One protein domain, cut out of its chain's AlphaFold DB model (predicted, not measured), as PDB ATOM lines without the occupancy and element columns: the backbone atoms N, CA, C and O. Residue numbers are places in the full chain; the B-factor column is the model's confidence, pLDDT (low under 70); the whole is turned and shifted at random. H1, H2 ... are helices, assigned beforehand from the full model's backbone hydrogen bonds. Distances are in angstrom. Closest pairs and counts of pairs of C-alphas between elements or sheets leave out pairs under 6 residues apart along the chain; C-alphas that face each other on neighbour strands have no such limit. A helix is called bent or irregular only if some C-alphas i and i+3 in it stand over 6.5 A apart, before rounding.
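Overview. This is residues 114 to 166 of the 190 residues of an uncharacterized protein of Acidobacteria bacterium (UniProt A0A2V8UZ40). With little regular structure, the domain is a long winding loop, residues 127 to 152, set in the open side of an L that two short helices, H1 and H2, make by meeting near their first residues. The printed part has 53 residues, with H1 then H2 and no named strand; the class is all helix, with 21 residues in named elements. It is compact, with a radius of gyration of the C-alphas of 9.8 A, and rounded, spanning 25 by 23 by 15 A.

Along the chain. H1, residues 116 to 126, begins at C-alpha 116 (44.784, 28.742, -20.825) and measures 14.2 A. It is neither bent nor irregular, but only just: C-alphas 119 and 122 are 6.4 A apart. H2, residues 153 to 162, measures 14.1 A and ends at C-alpha 162 (37.071, 38.888, -13.754).

Arrangement. H1 and H2 touch, their closest C-alphas being those of Ala 117 and Pro 153, 5.2 A apart. Their lines are about perpendicular, at 89 degrees. Of the O i to N i+4 pairs, 4 of 7 in H1 and 5 of 6 in H2 are within hydrogen-bond range.

Size, cuts and confidence. The C-alphas farthest apart, of Phe 114 and Asp 133, are 27.9 A apart. The printed part has no cut, and the link from H1 to H2 is long, 26 residues. The model's pLDDT is under 70 at residues 160 to 166.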
ATOM      1  N   PHE A 114      40.704  22.656 -23.539       84.50
ATOM      2  CA  PHE A 114      41.324  23.978 -23.540       84.50
ATOM      3  C   PHE A 114      42.178  24.199 -22.280       84.50
ATOM      4  O   PHE A 114      41.742  23.954 -21.153       84.50
ATOM      5  N   SER A 115      43.403  24.675 -22.474       87.56
ATOM      6  CA  SER A 115      44.368  24.991 -21.430       87.56
ATOM      7  C   SER A 115      44.842  26.422 -21.619       87.56
ATOM      8  O   SER A 115      45.670  26.693 -22.484       87.56
ATOM      9  N   PHE A 116      44.380  27.335 -20.762       89.06
ATOM     10  CA  PHE A 116      44.784  28.742 -20.825       89.06
ATOM     11  C   PHE A 116      46.310  28.915 -20.904       89.06
ATOM     12  O   PHE A 116      46.788  29.694 -21.720       89.06
ATOM     13  N   ALA A 117      47.072  28.149 -20.113       89.31
ATOM     14  CA  ALA A 117      48.535  28.214 -20.084       89.31
ATOM     15  C   ALA A 117      49.173  27.974 -21.466       89.31
ATOM     16  O   ALA A 117      50.047  28.723 -21.896       89.31
ATOM     17  N   HIS A 118      48.726  26.938 -22.172       87.88
ATOM     18  CA  HIS A 118      49.308  26.554 -23.457       87.88
ATOM     19  C   HIS A 118      48.691  27.327 -24.620       87.88
ATOM     20  O   HIS A 118      49.411  27.770 -25.515       87.88
ATOM     21  N   ASP A 119      47.371  27.499 -24.592       89.88
ATOM     22  CA  ASP A 119      46.595  27.905 -25.760       89.88
ATOM     23  C   ASP A 119      46.472  29.438 -25.852       89.88
ATOM     24  O   ASP A 119      46.369  29.974 -26.951       89.88
ATOM     25  N   ILE A 120      46.537  30.159 -24.720       91.88
ATOM     26  CA  ILE A 120      46.401  31.628 -24.668       91.88
ATOM     27  C   ILE A 120      47.635  32.305 -24.076       91.88
ATOM     28  O   ILE A 120      48.172  33.240 -24.665       91.88
ATOM     29  N   ALA A 121      48.111  31.848 -22.920       91.44
ATOM     30  CA  ALA A 121      49.179  32.530 -22.199       91.44
ATOM     31  C   ALA A 121      50.486  32.555 -23.010       91.44
ATOM     32  O   ALA A 121      51.196  33.558 -23.009       91.44
ATOM     33  N   SER A 122      50.740  31.507 -23.802       91.06
ATOM     34  CA  SER A 122      51.856  31.463 -24.752       91.06
ATOM     35  C   SER A 122      51.800  32.581 -25.803       91.06
ATOM     36  O   SER A 122      52.847  33.086 -26.209       91.06
ATOM     37  N   ILE A 123      50.605  33.016 -26.216       93.12
ATOM     38  CA  ILE A 123      50.418  34.144 -27.135       93.12
ATOM     39  C   ILE A 123      50.840  35.438 -26.440       93.12
ATOM     40  O   ILE A 123      51.598  36.217 -27.020       93.12
ATOM     41  N   PHE A 124      50.416  35.651 -25.190       92.25
ATOM     42  CA  PHE A 124      50.806  36.833 -24.418       92.25
ATOM     43  C   PHE A 124      52.314  36.897 -24.187       92.25
ATOM     44  O   PHE A 124      52.899  37.955 -24.412       92.25
ATOM     45  N   THR A 125      52.943  35.769 -23.850       92.38
ATOM     46  CA  THR A 125      54.401  35.680 -23.687       92.38
ATOM     47  C   THR A 125      55.131  35.950 -24.997       92.38
ATOM     48  O   THR A 125      56.008  36.807 -25.047       92.38
ATOM     49  N   LYS A 126      54.733  35.305 -26.104       92.19
ATOM     50  CA  LYS A 126      55.357  35.530 -27.423       92.19
ATOM     51  C   LYS A 126      55.210  36.972 -27.914       92.19
ATOM     52  O   LYS A 126      56.050  37.449 -28.670       92.19
ATOM     53  N   ARG A 127      54.138  37.661 -27.518       93.38
ATOM     54  CA  ARG A 127      53.898  39.074 -27.852       93.38
ATOM     55  C   ARG A 127      54.484  40.048 -26.823       93.38
ATOM     56  O   ARG A 127      54.433  41.249 -27.062       93.38
ATOM     57  N   GLY A 128      55.038  39.553 -25.714       90.69
ATOM     58  CA  GLY A 128      55.599  40.358 -24.625       90.69
ATOM     59  C   GLY A 128      54.564  41.116 -23.788       90.69
ATOM     60  O   GLY A 128      54.928  42.009 -23.028       90.69
ATOM     61  N   CYS A 129      53.271  40.801 -23.908       90.94
ATOM     62  CA  CYS A 129      52.219  41.564 -23.229       90.94
ATOM     63  C   CYS A 129      52.157  41.250 -21.719       90.94
ATOM     64  O   CYS A 129      51.738  42.103 -20.941       90.94
ATOM     65  N   ASN A 130      52.625  40.074 -21.284       91.38
ATOM     66  CA  ASN A 130      52.742  39.678 -19.872       91.38
ATOM     67  C   ASN A 130      54.161  39.874 -19.296       91.38
ATOM     68  O   ASN A 130      54.533  39.205 -18.333       91.38
ATOM     69  N   ASN A 131      54.947  40.794 -19.857       90.94
ATOM     70  CA  ASN A 131      56.232  41.203 -19.288       90.94
ATOM     71  C   ASN A 131      56.046  42.220 -18.149       90.94
ATOM     72  O   ASN A 131      54.983  42.837 -18.016       90.94
ATOM     73  N   ALA A 132      57.109  42.430 -17.366       89.31
ATOM     74  CA  ALA A 132      57.125  43.331 -16.211       89.31
ATOM     75  C   ALA A 132      56.774  44.797 -16.540       89.31
ATOM     76  O   ALA A 132      56.335  45.517 -15.649       89.31
ATOM     77  N   ASP A 133      56.915  45.222 -17.798       88.19
ATOM     78  CA  ASP A 133      56.693  46.613 -18.216       88.19
ATOM     79  C   ASP A 133      55.226  46.947 -18.551       88.19
ATOM     80  O   ASP A 133      54.844  48.116 -18.533       88.19
ATOM     81  N   CYS A 134      54.391  45.947 -18.868       87.75
ATOM     82  CA  CYS A 134      52.980  46.155 -19.230       87.75
ATOM     83  C   CYS A 134      52.046  45.309 -18.334       87.75
ATOM     84  O   CYS A 134      51.939  45.593 -17.134       87.75
ATOM     85  N   HIS A 135      51.346  44.290 -18.849       89.94
ATOM     86  CA  HIS A 135      50.331  43.586 -18.046       89.94
ATOM     87  C   HIS A 135      50.904  42.588 -17.033       89.94
ATOM     88  O   HIS A 135      50.174  42.197 -16.127       89.94
ATOM     89  N   GLY A 136      52.183  42.212 -17.157       89.00
ATOM     90  CA  GLY A 136      52.907  41.348 -16.215       89.00
ATOM     91  C   GLY A 136      53.448  42.062 -14.972       89.00
ATOM     92  O   GLY A 136      54.080  41.428 -14.127       89.00
ATOM     93  N   SER A 137      53.252  43.380 -14.870       89.25
ATOM     94  CA  SER A 137      53.690  44.183 -13.728       89.25
ATOM     95  C   SER A 137      52.851  43.911 -12.471       89.25
ATOM     96  O   SER A 137      51.712  43.441 -12.535       89.25
ATOM     97  N   VAL A 138      53.366  44.292 -11.294       85.69
ATOM     98  CA  VAL A 138      52.622  44.170 -10.023       85.69
ATOM     99  C   VAL A 138      51.281  44.915 -10.074       85.69
ATOM    100  O   VAL A 138      50.304  44.452  -9.482       85.69
ATOM    101  N   LYS A 139      51.202  46.038 -10.800       86.06
ATOM    102  CA  LYS A 139      49.969  46.828 -10.950       86.06
ATOM    103  C   LYS A 139      49.087  46.367 -12.120       86.06
ATOM    104  O   LYS A 139      47.880  46.578 -12.067       86.06
ATOM    105  N   GLY A 140      49.651  45.719 -13.140       86.88
ATOM    106  CA  GLY A 140      48.974  45.504 -14.424       86.88
ATOM    107  C   GLY A 140      48.759  46.818 -15.193       86.88
ATOM    108  O   GLY A 140      49.316  47.859 -14.835       86.88
ATOM    109  N   ARG A 141      47.944  46.789 -16.255       82.25
ATOM    110  CA  ARG A 141      47.624  47.973 -17.077       82.25
ATOM    111  C   ARG A 141      46.184  47.916 -17.590       82.25
ATOM    112  O   ARG A 141      45.730  46.867 -18.033       82.25
ATOM    113  N   GLY A 142      45.463  49.040 -17.538       81.50
ATOM    114  CA  GLY A 142      44.105  49.155 -18.096       81.50
ATOM    115  C   GLY A 142      43.068  48.221 -17.457       81.50
ATOM    116  O   GLY A 142      42.189  47.726 -18.150       81.50
ATOM    117  N   GLY A 143      43.215  47.912 -16.162       79.88
ATOM    118  CA  GLY A 143      42.371  46.937 -15.453       79.88
ATOM    119  C   GLY A 143      42.736  45.472 -15.721       79.88
ATOM    120  O   GLY A 143      42.333  44.595 -14.967       79.88
ATOM    121  N   PHE A 144      43.575  45.198 -16.721       83.75
ATOM    122  CA  PHE A 144      44.009  43.856 -17.081       83.75
ATOM    123  C   PHE A 144      45.382  43.528 -16.480       83.75
ATOM    124  O   PHE A 144      46.370  44.244 -16.700       83.75
ATOM    125  N   LYS A 145      45.449  42.424 -15.727       88.00
ATOM    126  CA  LYS A 145      46.666  41.947 -15.062       88.00
ATOM    127  C   LYS A 145      46.915  40.476 -15.371       88.00
ATOM    128  O   LYS A 145      46.024  39.643 -15.220       88.00
ATOM    129  N   LEU A 146      48.152  40.185 -15.749       90.38
ATOM    130  CA  LEU A 146      48.699  38.849 -15.935       90.38
ATOM    131  C   LEU A 146      49.908  38.684 -15.010       90.38
ATOM    132  O   LEU A 146      50.540  39.655 -14.602       90.38
ATOM    133  N   SER A 147      50.244  37.452 -14.670       90.69
ATOM    134  CA  SER A 147      51.501  37.119 -14.026       90.69
ATOM    135  C   SER A 147      52.641  37.247 -15.031       90.69
ATOM    136  O   SER A 147      52.474  37.009 -16.233       90.69
ATOM    137  N   MET A 148      53.817  37.628 -14.536       90.81
ATOM    138  CA  MET A 148      55.003  37.784 -15.371       90.81
ATOM    139  C   MET A 148      55.299  36.477 -16.113       90.81
ATOM    140  O   MET A 148      55.419  35.429 -15.482       90.81
ATOM    141  N   ASN A 149      55.395  36.528 -17.446       89.69
ATOM    142  CA  ASN A 149      55.624  35.364 -18.314       89.69
ATOM    143  C   ASN A 149      54.653  34.189 -18.085       89.69
ATOM    144  O   ASN A 149      54.990  33.046 -18.391       89.69
ATOM    145  N   ALA A 150      53.454  34.464 -17.560       89.50
ATOM    146  CA  ALA A 150      52.459  33.458 -17.204       89.50
ATOM    147  C   ALA A 150      52.947  32.429 -16.164       89.50
ATOM    148  O   ALA A 150      52.612  31.249 -16.258       89.50
ATOM    149  N   GLN A 151      53.724  32.866 -15.165       90.12
ATOM    150  CA  GLN A 151      54.161  32.027 -14.036       90.12
ATOM    151  C   GLN A 151      52.994  31.407 -13.248       90.12
ATOM    152  O   GLN A 151      53.125  30.310 -12.709       90.12
ATOM    153  N   PHE A 152      51.838  32.075 -13.211       91.38
ATOM    154  CA  PHE A 152      50.640  31.622 -12.504       91.38
ATOM    155  C   PHE A 152      49.421  31.562 -13.438       91.38
ATOM    156  O   PHE A 152      48.431  32.272 -13.242       91.38
ATOM    157  N   PRO A 153      49.415  30.665 -14.441       89.00
ATOM    158  CA  PRO A 153      48.436  30.698 -15.527       89.00
ATOM    159  C   PRO A 153      46.998  30.425 -15.057       89.00
ATOM    160  O   PRO A 153      46.038  30.882 -15.672       89.00
ATOM    161  N   ARG A 154      46.821  29.704 -13.939       85.62
ATOM    162  CA  ARG A 154      45.499  29.504 -13.324       85.62
ATOM    163  C   ARG A 154      44.925  30.815 -12.777       85.62
ATOM    164  O   ARG A 154      43.724  31.040 -12.899       85.62
ATOM    165  N   GLN A 155      45.760  31.658 -12.175       86.88
ATOM    166  CA  GLN A 155      45.345  32.955 -11.638       86.88
ATOM    167  C   GLN A 155      45.116  33.945 -12.783       86.88
ATOM    168  O   GLN A 155      44.088  34.615 -12.805       86.88
ATOM    169  N   ASP A 156      45.987  33.937 -13.790       88.25
ATOM    170  CA  ASP A 156      45.860  34.759 -14.999       88.25
ATOM    171  C   ASP A 156      44.549  34.523 -15.741       88.25
ATOM    172  O   ASP A 156      43.892  35.479 -16.147       88.25
ATOM    173  N   TYR A 157      44.117  33.263 -15.846       86.12
ATOM    174  CA  TYR A 157      42.807  32.927 -16.399       86.12
ATOM    175  C   TYR A 157      41.676  33.636 -15.641       86.12
ATOM    176  O   TYR A 157      40.797  34.251 -16.242       86.12
ATOM    177  N   THR A 158      41.714  33.599 -14.306       79.75
ATOM    178  CA  THR A 158      40.681  34.245 -13.486       79.75
ATOM    179  C   THR A 158      40.747  35.768 -13.537       79.75
ATOM    180  O   THR A 158      39.696  36.401 -13.575       79.75
ATOM    181  N   LEU A 159      41.943  36.363 -13.572       71.25
ATOM    182  CA  LEU A 159      42.136  37.812 -13.649       71.25
ATOM    183  C   LEU A 159      41.713  38.355 -15.016       71.25
ATOM    184  O   LEU A 159      41.029  39.369 -15.079       71.25
ATOM    185  N   SER A 160      42.021  37.640 -16.099       61.91
ATOM    186  CA  SER A 160      41.580  37.998 -17.447       61.91
ATOM    187  C   SER A 160      40.062  38.048 -17.576       61.91
ATOM    188  O   SER A 160      39.530  38.914 -18.262       61.91
ATOM    189  N   TRP A 161      39.375  37.097 -16.948       59.56
ATOM    190  CA  TRP A 161      37.923  36.977 -17.017       59.56
ATOM    191  C   TRP A 161      37.207  37.917 -16.034       59.56
ATOM    192  O   TRP A 161      36.185  38.497 -16.386       59.56
ATOM    193  N   LYS A 162      37.729  38.091 -14.810       50.34
ATOM    194  CA  LYS A 162      37.071  38.888 -13.754       50.34
ATOM    195  C   LYS A 162      37.450  40.369 -13.755       50.34
ATOM    196  O   LYS A 162      36.684  41.166 -13.229       50.34
ATOM    197  N   ALA A 163      38.619  40.731 -14.287       48.28
ATOM    198  CA  ALA A 163      39.138  42.101 -14.258       48.28
ATOM    199  C   ALA A 163      39.085  42.807 -15.624       48.28
ATOM    200  O   ALA A 163      39.596  43.916 -15.762       48.28
ATOM    201  N   GLY A 164      38.464  42.195 -16.640       46.97
ATOM    202  CA  GLY A 164      38.193  42.900 -17.890       46.97
ATOM    203  C   GLY A 164      37.385  44.172 -17.601       46.97
ATOM    204  O   GLY A 164      36.431  44.104 -16.820       46.97
ATOM    205  N   PRO A 165      37.735  45.339 -18.177       48.50
ATOM    206  CA  PRO A 165      36.873  46.505 -18.067       48.50
ATOM    207  C   PRO A 165      35.483  46.115 -18.575       48.50
ATOM    208  O   PRO A 165      35.355  45.466 -19.612       48.50
ATOM    209  N   SER A 166      34.434  46.535 -17.871       47.34
ATOM    210  CA  SER A 166      33.024  46.333 -18.240       47.34
ATOM    211  C   SER A 166      32.635  46.949 -19.595       47.34
ATOM    212  O   SER A 166      31.473  46.914 -19.986       47.34
TER     213      SER A 166